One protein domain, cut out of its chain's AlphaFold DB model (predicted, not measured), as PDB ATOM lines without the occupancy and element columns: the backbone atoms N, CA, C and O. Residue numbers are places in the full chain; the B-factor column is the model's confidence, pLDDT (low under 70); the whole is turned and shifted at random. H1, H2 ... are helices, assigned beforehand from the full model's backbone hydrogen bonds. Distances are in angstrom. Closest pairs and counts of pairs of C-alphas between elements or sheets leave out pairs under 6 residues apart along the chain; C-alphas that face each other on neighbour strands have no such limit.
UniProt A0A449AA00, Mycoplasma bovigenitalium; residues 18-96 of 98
ATOM      1  N   HIS A  18      23.427  25.801  76.271       91.44
ATOM      2  CA  HIS A  18      22.540  26.534  75.368       91.44
ATOM      3  C   HIS A  18      21.059  26.371  75.732       91.44
ATOM      4  O   HIS A  18      20.279  27.301  75.517       91.44
ATOM      5  N   GLN A  19      20.651  25.223  76.282       91.38
ATOM      6  CA  GLN A  19      19.253  24.989  76.639       91.38
ATOM      7  C   GLN A  19      18.854  25.846  77.841       91.38
ATOM      8  O   GLN A  19      17.781  26.453  77.827       91.38
ATOM      9  N   LYS A  20      19.727  25.969  78.846       94.50
ATOM     10  CA  LYS A  20      19.512  26.871  79.985       94.50
ATOM     11  C   LYS A  20      19.401  28.329  79.540       94.50
ATOM     12  O   LYS A  20      18.448  29.009  79.911       94.50
ATOM     13  N   ALA A  21      20.310  28.793  78.683       95.00
ATOM     14  CA  ALA A  21      20.250  30.150  78.133       95.00
ATOM     15  C   ALA A  21      18.971  30.400  77.316       95.00
ATOM     16  O   ALA A  21      18.337  31.448  77.445       95.00
ATOM     17  N   MET A  22      18.552  29.419  76.513       93.56
ATOM     18  CA  MET A  22      17.300  29.456  75.756       93.56
ATOM     19  C   MET A  22      16.081  29.550  76.684       93.56
ATOM     20  O   MET A  22      15.189  30.368  76.450       93.56
ATOM     21  N   ASN A  23      16.035  28.739  77.743       94.50
ATOM     22  CA  ASN A  23      14.950  28.757  78.726       94.50
ATOM     23  C   ASN A  23      14.885  30.106  79.449       94.50
ATOM     24  O   ASN A  23      13.806  30.691  79.543       94.50
ATOM     25  N   TYR A  24      16.038  30.636  79.859       96.38
ATOM     26  CA  TYR A  24      16.146  31.951  80.479       96.38
ATOM     27  C   TYR A  24      15.617  33.068  79.573       96.38
ATOM     28  O   TYR A  24      14.732  33.819  79.983       96.38
ATOM     29  N   LEU A  25      16.077  33.143  78.317       95.88
ATOM     30  CA  LEU A  25      15.595  34.157  77.375       95.88
ATOM     31  C   LEU A  25      14.084  34.049  77.135       95.88
ATOM     32  O   LEU A  25      13.386  35.060  77.161       95.88
ATOM     33  N   ASN A  26      13.558  32.833  76.948       94.50
ATOM     34  CA  ASN A  26      12.112  32.636  76.811       94.50
ATOM     35  C   ASN A  26      11.359  33.096  78.070       94.50
ATOM     36  O   ASN A  26      10.289  33.690  77.949       94.50
ATOM     37  N   TYR A  27      11.889  32.840  79.266       95.56
ATOM     38  CA  TYR A  27      11.247  33.243  80.513       95.56
ATOM     39  C   TYR A  27      11.203  34.768  80.665       95.56
ATOM     40  O   TYR A  27      10.134  35.329  80.921       95.56
ATOM     41  N   ILE A  28      12.328  35.464  80.462       96.19
ATOM     42  CA  ILE A  28      12.368  36.925  80.634       96.19
ATOM     43  C   ILE A  28      11.531  37.650  79.578       96.19
ATOM     44  O   ILE A  28      10.859  38.618  79.912       96.19
ATOM     45  N   ILE A  29      11.463  37.144  78.342       95.25
ATOM     46  CA  ILE A  29      10.590  37.707  77.295       95.25
ATOM     47  C   ILE A  29       9.114  37.677  77.717       95.25
ATOM     48  O   ILE A  29       8.338  38.539  77.317       95.25
ATOM     49  N   ASN A  30       8.714  36.706  78.540       94.38
ATOM     50  CA  ASN A  30       7.333  36.584  79.001       94.38
ATOM     51  C   ASN A  30       7.054  37.319  80.320       94.38
ATOM     52  O   ASN A  30       5.890  37.539  80.649       94.38
ATOM     53  N   THR A  31       8.086  37.686  81.084       95.44
ATOM     54  CA  THR A  31       7.927  38.169  82.470       95.44
ATOM     55  C   THR A  31       8.548  39.536  82.746       95.44
ATOM     56  O   THR A  31       8.210  40.149  83.757       95.44
ATOM     57  N   ASN A  32       9.418  40.039  81.867       95.81
ATOM     58  CA  ASN A  32      10.010  41.371  81.940       95.81
ATOM     59  C   ASN A  32       9.481  42.250  80.794       95.81
ATOM     60  O   ASN A  32       9.442  41.835  79.635       95.81
ATOM     61  N   PHE A  33       9.060  43.470  81.133       94.50
ATOM     62  CA  PHE A  33       8.418  44.387  80.192       94.50
ATOM     63  C   PHE A  33       9.362  44.811  79.062       94.50
ATOM     64  O   PHE A  33       8.973  44.784  77.895       94.50
ATOM     65  N   GLU A  34      10.609  45.146  79.388       93.88
ATOM     66  CA  GLU A  34      11.616  45.581  78.422       93.88
ATOM     67  C   GLU A  34      11.978  44.452  77.449       93.88
ATOM     68  O   GLU A  34      11.972  44.656  76.234       93.88
ATOM     69  N   ALA A  35      12.206  43.239  77.961       94.50
ATOM     70  CA  ALA A  35      12.489  42.057  77.152       94.50
ATOM     71  C   ALA A  35      11.312  41.689  76.242       94.50
ATOM     72  O   ALA A  35      11.521  41.356  75.071       94.50
ATOM     73  N   LYS A  36      10.078  41.788  76.751       95.25
ATOM     74  CA  LYS A  36       8.866  41.583  75.957       95.25
ATOM     75  C   LYS A  36       8.751  42.613  74.838       95.25
ATOM     76  O   LYS A  36       8.557  42.235  73.688       95.25
ATOM     77  N   SER A  37       8.916  43.895  75.157       93.94
ATOM     78  CA  SER A  37       8.822  44.983  74.178       93.94
ATOM     79  C   SER A  37       9.894  44.859  73.089       93.94
ATOM     80  O   SER A  37       9.585  44.954  71.899       93.94
ATOM     81  N   ALA A  38      11.136  44.553  73.475       93.00
ATOM     82  CA  ALA A  38      12.221  44.271  72.543       93.00
ATOM     83  C   ALA A  38      11.884  43.087  71.622       93.00
ATOM     84  O   ALA A  38      12.047  43.174  70.404       93.00
ATOM     85  N   TYR A  39      11.351  41.998  72.182       93.62
ATOM     86  CA  TYR A  39      10.925  40.834  71.407       93.62
ATOM     87  C   TYR A  39       9.784  41.146  70.432       93.62
ATOM     88  O   TYR A  39       9.825  40.729  69.274       93.62
ATOM     89  N   GLU A  40       8.784  41.904  70.873       93.12
ATOM     90  CA  GLU A  40       7.649  42.321  70.049       93.12
ATOM     91  C   GLU A  40       8.090  43.188  68.865       93.12
ATOM     92  O   GLU A  40       7.601  43.001  67.747       93.12
ATOM     93  N   ASN A  41       9.061  44.082  69.061       91.88
ATOM     94  CA  ASN A  41       9.649  44.860  67.967       91.88
ATOM     95  C   ASN A  41      10.352  43.957  66.941       91.88
ATOM     96  O   ASN A  41      10.139  44.129  65.741       91.88
ATOM     97  N   ILE A  42      11.086  42.934  67.401       91.06
ATOM     98  CA  ILE A  42      11.732  41.946  66.521       91.06
ATOM     99  C   ILE A  42      10.703  41.210  65.656       91.06
ATOM    100  O   ILE A  42      10.891  41.096  64.444       91.06
ATOM    101  N   ILE A  43       9.634  40.680  66.261       91.38
ATOM    102  CA  ILE A  43       8.668  39.830  65.541       91.38
ATOM    103  C   ILE A  43       7.649  40.627  64.724       91.38
ATOM    104  O   ILE A  43       7.084  40.089  63.776       91.38
ATOM    105  N   SER A  44       7.401  41.893  65.075       89.12
ATOM    106  CA  SER A  44       6.474  42.758  64.335       89.12
ATOM    107  C   SER A  44       7.083  43.346  63.063       89.12
ATOM    108  O   SER A  44       6.351  43.926  62.263       89.12
ATOM    109  N   GLY A  45       8.400  43.214  62.867       81.69
ATOM    110  CA  GLY A  45       9.099  43.794  61.720       81.69
ATOM    111  C   GLY A  45       9.111  45.325  61.726       81.69
ATOM    112  O   GLY A  45       9.374  45.933  60.691       81.69
ATOM    113  N   LYS A  46       8.813  45.950  62.875       86.12
ATOM    114  CA  LYS A  46       9.010  47.389  63.072       86.12
ATOM    115  C   LYS A  46      10.495  47.718  62.957       86.12
ATOM    116  O   LYS A  46      11.343  46.860  63.166       86.12
ATOM    117  N   GLU A  47      10.808  48.969  62.648       87.88
ATOM    118  CA  GLU A  47      12.186  49.442  62.719       87.88
ATOM    119  C   GLU A  47      12.658  49.421  64.181       87.88
ATOM    120  O   GLU A  47      11.993  49.955  65.072       87.88
ATOM    121  N   TYR A  48      13.787  48.764  64.431       90.00
ATOM    122  CA  TYR A  48      14.475  48.750  65.716       90.00
ATOM    123  C   TYR A  48      15.983  48.686  65.481       90.00
ATOM    124  O   TYR A  48      16.451  48.259  64.426       90.00
ATOM    125  N   ASP A  49      16.752  49.091  66.488       91.12
ATOM    126  CA  ASP A  49      18.202  48.968  66.450       91.12
ATOM    127  C   ASP A  49      18.615  47.533  66.825       91.12
ATOM    128  O   ASP A  49      18.517  47.105  67.984       91.12
ATOM    129  N   ASP A  50      19.050  46.778  65.812       89.88
ATOM    130  CA  ASP A  50      19.542  45.400  65.928       89.88
ATOM    131  C   ASP A  50      20.701  45.294  66.935       89.88
ATOM    132  O   ASP A  50      20.763  44.332  67.702       89.88
ATOM    133  N   SER A  51      21.605  46.278  66.960       91.25
ATOM    134  CA  SER A  51      22.794  46.274  67.819       91.25
ATOM    135  C   SER A  51      22.425  46.492  69.283       91.25
ATOM    136  O   SER A  51      22.851  45.723  70.151       91.25
ATOM    137  N   ILE A  52      21.584  47.492  69.560       92.25
ATOM    138  CA  ILE A  52      21.074  47.774  70.909       92.25
ATOM    139  C   ILE A  52      20.303  46.560  71.433       92.25
ATOM    140  O   ILE A  52      20.555  46.089  72.543       92.25
ATOM    141  N   THR A  53      19.404  46.010  70.617       92.94
ATOM    142  CA  THR A  53      18.539  44.891  71.018       92.94
ATOM    143  C   THR A  53      19.339  43.609  71.249       92.94
ATOM    144  O   THR A  53      19.127  42.906  72.240       92.94
ATOM    145  N   LYS A  54      20.311  43.316  70.379       93.69
ATOM    146  CA  LYS A  54      21.241  42.196  70.563       93.69
ATOM    147  C   LYS A  54      22.045  42.352  71.854       93.69
ATOM    148  O   LYS A  54      22.133  41.404  72.636       93.69
ATOM    149  N   ASN A  55      22.617  43.534  72.089       94.12
ATOM    150  CA  ASN A  55      23.405  43.806  73.288       94.12
ATOM    151  C   ASN A  55      22.561  43.698  74.566       94.12
ATOM    152  O   ASN A  55      23.058  43.182  75.565       94.12
ATOM    153  N   PHE A  56      21.285  44.095  74.532       95.38
ATOM    154  CA  PHE A  56      20.366  43.917  75.658       95.38
ATOM    155  C   PHE A  56      20.242  42.440  76.060       95.38
ATOM    156  O   PHE A  56      20.452  42.095  77.225       95.38
ATOM    157  N   PHE A  57      19.976  41.542  75.105       95.31
ATOM    158  CA  PHE A  57      19.858  40.112  75.407       95.31
ATOM    159  C   PHE A  57      21.199  39.466  75.786       95.31
ATOM    160  O   PHE A  57      21.226  38.586  76.649       95.31
ATOM    161  N   ALA A  58      22.315  39.917  75.203       95.81
ATOM    162  CA  ALA A  58      23.651  39.484  75.620       95.81
ATOM    163  C   ALA A  58      23.934  39.877  77.081       95.81
ATOM    164  O   ALA A  58      24.390  39.055  77.877       95.81
ATOM    165  N   PHE A  59      23.602  41.112  77.461       96.19
ATOM    166  CA  PHE A  59      23.770  41.595  78.826       96.19
ATOM    167  C   PHE A  59      22.845  40.874  79.812       96.19
ATOM    168  O   PHE A  59      23.281  40.524  80.907       96.19
ATOM    169  N   ALA A  60      21.602  40.574  79.425       96.44
ATOM    170  CA  ALA A  60      20.692  39.752  80.224       96.44
ATOM    171  C   ALA A  60      21.283  38.359  80.519       96.44
ATOM    172  O   ALA A  60      21.310  37.923  81.670       96.44
ATOM    173  N   LEU A  61      21.815  37.679  79.495       96.75
ATOM    174  CA  LEU A  61      22.472  36.379  79.662       96.75
ATOM    175  C   LEU A  61      23.704  36.466  80.574       96.75
ATOM    176  O   LEU A  61      23.896  35.601  81.430       96.75
ATOM    177  N   GLN A  62      24.521  37.511  80.417       96.81
ATOM    178  CA  GLN A  62      25.704  37.722  81.253       96.81
ATOM    179  C   GLN A  62      25.313  37.916  82.722       96.81
ATOM    180  O   GLN A  62      25.916  37.307  83.604       96.81
ATOM    181  N   GLN A  63      24.280  38.712  82.999       96.38
ATOM    182  CA  GLN A  63      23.789  38.919  84.361       96.38
ATOM    183  C   GLN A  63      23.294  37.624  85.007       96.38
ATOM    184  O   GLN A  63      23.610  37.367  86.168       96.38
ATOM    185  N   TYR A  64      22.563  36.791  84.265       97.31
ATOM    186  CA  TYR A  64      22.092  35.504  84.778       97.31
ATOM    187  C   TYR A  64      23.245  34.541  85.070       97.31
ATOM    188  O   TYR A  64      23.292  33.937  86.142       97.31
ATOM    189  N   SER A  65      24.221  34.470  84.159       97.25
ATOM    190  CA  SER A  65      25.457  33.716  84.370       97.25
ATOM    191  C   SER A  65      26.187  34.166  85.631       97.25
ATOM    192  O   SER A  65      26.554  33.334  86.457       97.25
ATOM    193  N   ASN A  66      26.362  35.476  85.808       96.25
ATOM    194  CA  ASN A  66      27.037  36.039  86.976       96.25
ATOM    195  C   ASN A  66      26.263  35.761  88.271       96.25
ATOM    196  O   ASN A  66      26.870  35.488  89.302       96.25
ATOM    197  N   TYR A  67      24.930  35.815  88.227       97.25
ATOM    198  CA  TYR A  67      24.077  35.551  89.385       97.25
ATOM    199  C   TYR A  67      24.160  34.096  89.870       97.25
ATOM    200  O   TYR A  67      24.143  33.850  91.077       97.25
ATOM    201  N   LEU A  68      24.253  33.144  88.939       96.69
ATOM    202  CA  LEU A  68      24.332  31.712  89.234       96.69
ATOM    203  C   LEU A  68      25.766  31.165  89.317       96.69
ATOM    204  O   LEU A  68      25.943  30.016  89.709       96.69
ATOM    205  N   GLY A  69      26.781  31.957  88.960       96.00
ATOM    206  CA  GLY A  69      28.176  31.504  88.910       96.00
ATOM    207  C   GLY A  69      28.435  30.486  87.795       96.00
ATOM    208  O   GLY A  69      29.102  29.485  88.023       96.00
ATOM    209  N   LEU A  70      27.865  30.706  86.604       94.88
ATOM    210  CA  LEU A  70      27.964  29.778  85.463       94.88
ATOM    211  C   LEU A  70      29.181  30.020  84.557       94.88
ATOM    212  O   LEU A  70      29.398  29.249  83.621       94.88
ATOM    213  N   ASP A  71      29.930  31.100  84.794       94.12
ATOM    214  CA  ASP A  71      31.144  31.478  84.059       94.12
ATOM    215  C   ASP A  71      30.987  31.531  82.521       94.12
ATOM    216  O   ASP A  71      31.927  31.265  81.768       94.12
ATOM    217  N   TRP A  72      29.800  31.889  82.017       96.31
ATOM    218  CA  TRP A  72      29.580  32.067  80.580       96.31
ATOM    219  C   TRP A  72      30.381  33.257  80.037       96.31
ATOM    220  O   TRP A  72      30.261  34.389  80.508       96.31
ATOM    221  N   ASN A  73      31.150  33.017  78.973       94.88
ATOM    222  CA  ASN A  73      31.978  34.026  78.313       94.88
ATOM    223  C   ASN A  73      31.181  34.775  77.235       94.88
ATOM    224  O   ASN A  73      31.407  34.609  76.033       94.88
ATOM    225  N   ILE A  74      30.206  35.565  77.677       93.31
ATOM    226  CA  ILE A  74      29.313  36.309  76.786       93.31
ATOM    227  C   ILE A  74      29.917  37.673  76.471       93.31
ATOM    228  O   ILE A  74      30.203  38.470  77.368       93.31
ATOM    229  N   GLN A  75      30.067  37.956  75.178       89.12
ATOM    230  CA  GLN A  75      30.512  39.261  74.705       89.12
ATOM    231  C   GLN A  75      29.370  40.272  74.816       89.12
ATOM    232  O   GLN A  75      28.340  40.135  74.159       89.12
ATOM    233  N   VAL A  76      29.580  41.293  75.643       89.44
ATOM    234  CA  VAL A  76      28.661  42.414  75.830       89.44
ATOM    235  C   VAL A  76      29.395  43.686  75.434       89.44
ATOM    236  O   VAL A  76      30.407  44.026  76.047       89.44
ATOM    237  N   GLU A  77      28.900  44.386  74.416       85.56
ATOM    238  CA  GLU A  77      29.513  45.635  73.945       85.56
ATOM    239  C   GLU A  77      28.998  46.837  74.747       85.56
ATOM    240  O   GLU A  77      29.732  47.797  74.966       85.56
ATOM    241  N   ASN A  78      27.751  46.768  75.230       85.31
ATOM    242  CA  ASN A  78      27.093  47.834  75.984       85.31
ATOM    243  C   ASN A  78      26.462  47.297  77.271       85.31
ATOM    244  O   ASN A  78      25.757  46.290  77.249       85.31
ATOM    245  N   LYS A  79      26.683  47.993  78.391       84.44
ATOM    246  CA  LYS A  79      26.014  47.693  79.665       84.44
ATOM    247  C   LYS A  79      24.669  48.414  79.730       84.44
ATOM    248  O   LYS A  79      24.576  49.573  79.331       84.44
ATOM    249  N   PHE A  80      23.658  47.744  80.272       90.62
ATOM    250  CA  PHE A  80      22.328  48.311  80.514       90.62
ATOM    251  C   PHE A  80      22.054  48.392  82.017       90.62
ATOM    252  O   PHE A  80      22.916  48.081  82.840       90.62
ATOM    253  N   ILE A  81      20.841  48.807  82.377       90.19
ATOM    254  CA  ILE A  81      20.357  48.714  83.753       90.19
ATOM    255  C   ILE A  81      20.318  47.235  84.150       90.19
ATOM    256  O   ILE A  81      19.787  46.396  83.420       90.19
ATOM    257  N   GLU A  82      20.917  46.921  85.296       94.12
ATOM    258  CA  GLU A  82      20.921  45.567  85.834       94.12
ATOM    259  C   GLU A  82      19.519  45.154  86.292       94.12
ATOM    260  O   GLU A  82      18.752  45.951  86.839       94.12
ATOM    261  N   PHE A  83      19.190  43.880  86.100       95.62
ATOM    262  CA  PHE A  83      17.998  43.300  86.676       95.62
ATOM    263  C   PHE A  83      18.111  43.291  88.203       95.62
ATOM    264  O   PHE A  83      19.143  42.891  88.752       95.62
ATOM    265  N   PRO A  84      17.038  43.670  88.917       95.88
ATOM    266  CA  PRO A  84      16.998  43.549  90.364       95.88
ATOM    267  C   PRO A  84      17.326  42.118  90.813       95.88
ATOM    268  O   PRO A  84      16.830  41.147  90.240       95.88
ATOM    269  N   LYS A  85      18.134  41.967  91.870       94.94
ATOM    270  CA  LYS A  85      18.547  40.641  92.369       94.94
ATOM    271  C   LYS A  85      17.360  39.732  92.701       94.94
ATOM    272  O   LYS A  85      17.400  38.552  92.384       94.94
ATOM    273  N   ASN A  86      16.293  40.287  93.275       96.19
ATOM    274  CA  ASN A  86      15.054  39.558  93.571       96.19
ATOM    275  C   ASN A  86      14.336  39.065  92.301       96.19
ATOM    276  O   ASN A  86      13.668  38.035  92.337       96.19
ATOM    277  N   TYR A  87      14.472  39.771  91.175       96.62
ATOM    278  CA  TYR A  87      13.960  39.294  89.895       96.62
ATOM    279  C   TYR A  87      14.795  38.115  89.381       96.62
ATOM    280  O   TYR A  87      14.224  37.085  89.039       96.62
ATOM    281  N   LEU A  88      16.130  38.219  89.403       96.50
ATOM    282  CA  LEU A  88      17.024  37.115  89.016       96.50
ATOM    283  C   LEU A  88      16.834  35.875  89.899       96.50
ATOM    284  O   LEU A  88      16.852  34.753  89.400       96.50
ATOM    285  N   GLU A  89      16.594  36.073  91.194       96.94
ATOM    286  CA  GLU A  89      16.261  35.003  92.130       96.94
ATOM    287  C   GLU A  89      14.957  34.303  91.777       96.94
ATOM    288  O   GLU A  89      14.942  33.081  91.656       96.94
ATOM    289  N   LYS A  90      13.891  35.072  91.538       96.75
ATOM    290  CA  LYS A  90      12.612  34.518  91.096       96.75
ATOM    291  C   LYS A  90      12.774  33.716  89.805       96.75
ATOM    292  O   LYS A  90      12.264  32.607  89.718       96.75
ATOM    293  N   VAL A  91      13.493  34.261  88.822       96.50
ATOM    294  CA  VAL A  91      13.744  33.571  87.549       96.50
ATOM    295  C   VAL A  91      14.486  32.253  87.788       96.50
ATOM    296  O   VAL A  91      14.082  31.232  87.246       96.50
ATOM    297  N   ALA A  92      15.529  32.254  88.623       96.12
ATOM    298  CA  ALA A  92      16.295  31.047  88.919       96.12
ATOM    299  C   ALA A  92      15.455  29.956  89.598       96.12
ATOM    300  O   ALA A  92      15.543  28.799  89.197       96.12
ATOM    301  N   ILE A  93      14.606  30.315  90.566       96.69
ATOM    302  CA  ILE A  93      13.695  29.366  91.230       96.69
ATOM    303  C   ILE A  93      12.721  28.755  90.212       96.69
ATOM    304  O   ILE A  93      12.544  27.542  90.158       96.69
ATOM    305  N   GLU A  94      12.122  29.587  89.362       96.25
ATOM    306  CA  GLU A  94      11.139  29.151  88.359       96.25
ATOM    307  C   GLU A  94      11.760  28.271  87.262       96.25
ATOM    308  O   GLU A  94      11.076  27.443  86.659       96.25
ATOM    309  N   LEU A  95      13.063  28.424  87.015       95.44
ATOM    310  CA  LEU A  95      13.829  27.595  86.083       95.44
ATOM    311  C   LEU A  95      14.487  26.371  86.744       95.44
ATOM    312  O   LEU A  95      15.098  25.573  86.031       95.44
ATOM    313  N   GLY A  96      14.341  26.190  88.063       93.75
ATOM    314  CA  GLY A  96      14.925  25.070  88.810       93.75
ATOM    315  C   GLY A  96      16.441  25.168  89.016       93.75
ATOM    316  O   GLY A  96      17.107  24.148  89.180       93.75
TER     317      GLY A  96
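This is residues 18 to 96 of the 98 residues of a protein of Mycoplasma bovigenitalium (UniProt A0A449AA00). The long helix H3 makes the longest axis; H1 crosses one side of it, with H2 and H4 on that same side, and the link of residues 69 to 84 wraps round H3's other side. The 79 printed residues hold four named helices, H1 to H4, and no named strand: all helix. The whole is compact, radius of gyration of the C-alphas 12.3 A, spanning 35 by 24 by 23 A.

H1, residues 18 to 31, begins at C-alpha 18 (22.540, 26.534, 75.368) and is 20.0 A long. H2 is residues 33 to 44, 16.1 A, and H3 residues 50 to 68, 27.4 A. H4, residues 85 to 94, 14.2 A, ends at C-alpha 94 (11.139, 29.151, 88.359).

H1 is the hub. H1 and H2 touch only at the corner, C-alphas of Ile 29 and Lys 36 closest at 4.4 A. Residues 21 to 25 of H1 touch H3, closest C-alphas Ala 21 and Leu 61, 6.8 A. H1 and H4 only just touch, with 3 pairs of C-alphas within 8 A, Tyr 27 and Val 91 closest at 7.5 A. H2 and H4 are apart. In the four helices every O i to N i+4 pair is within hydrogen-bond range.

The printed part has no cut. The link H3 to H4 is long. No printed residue is under 70 in pLDDT.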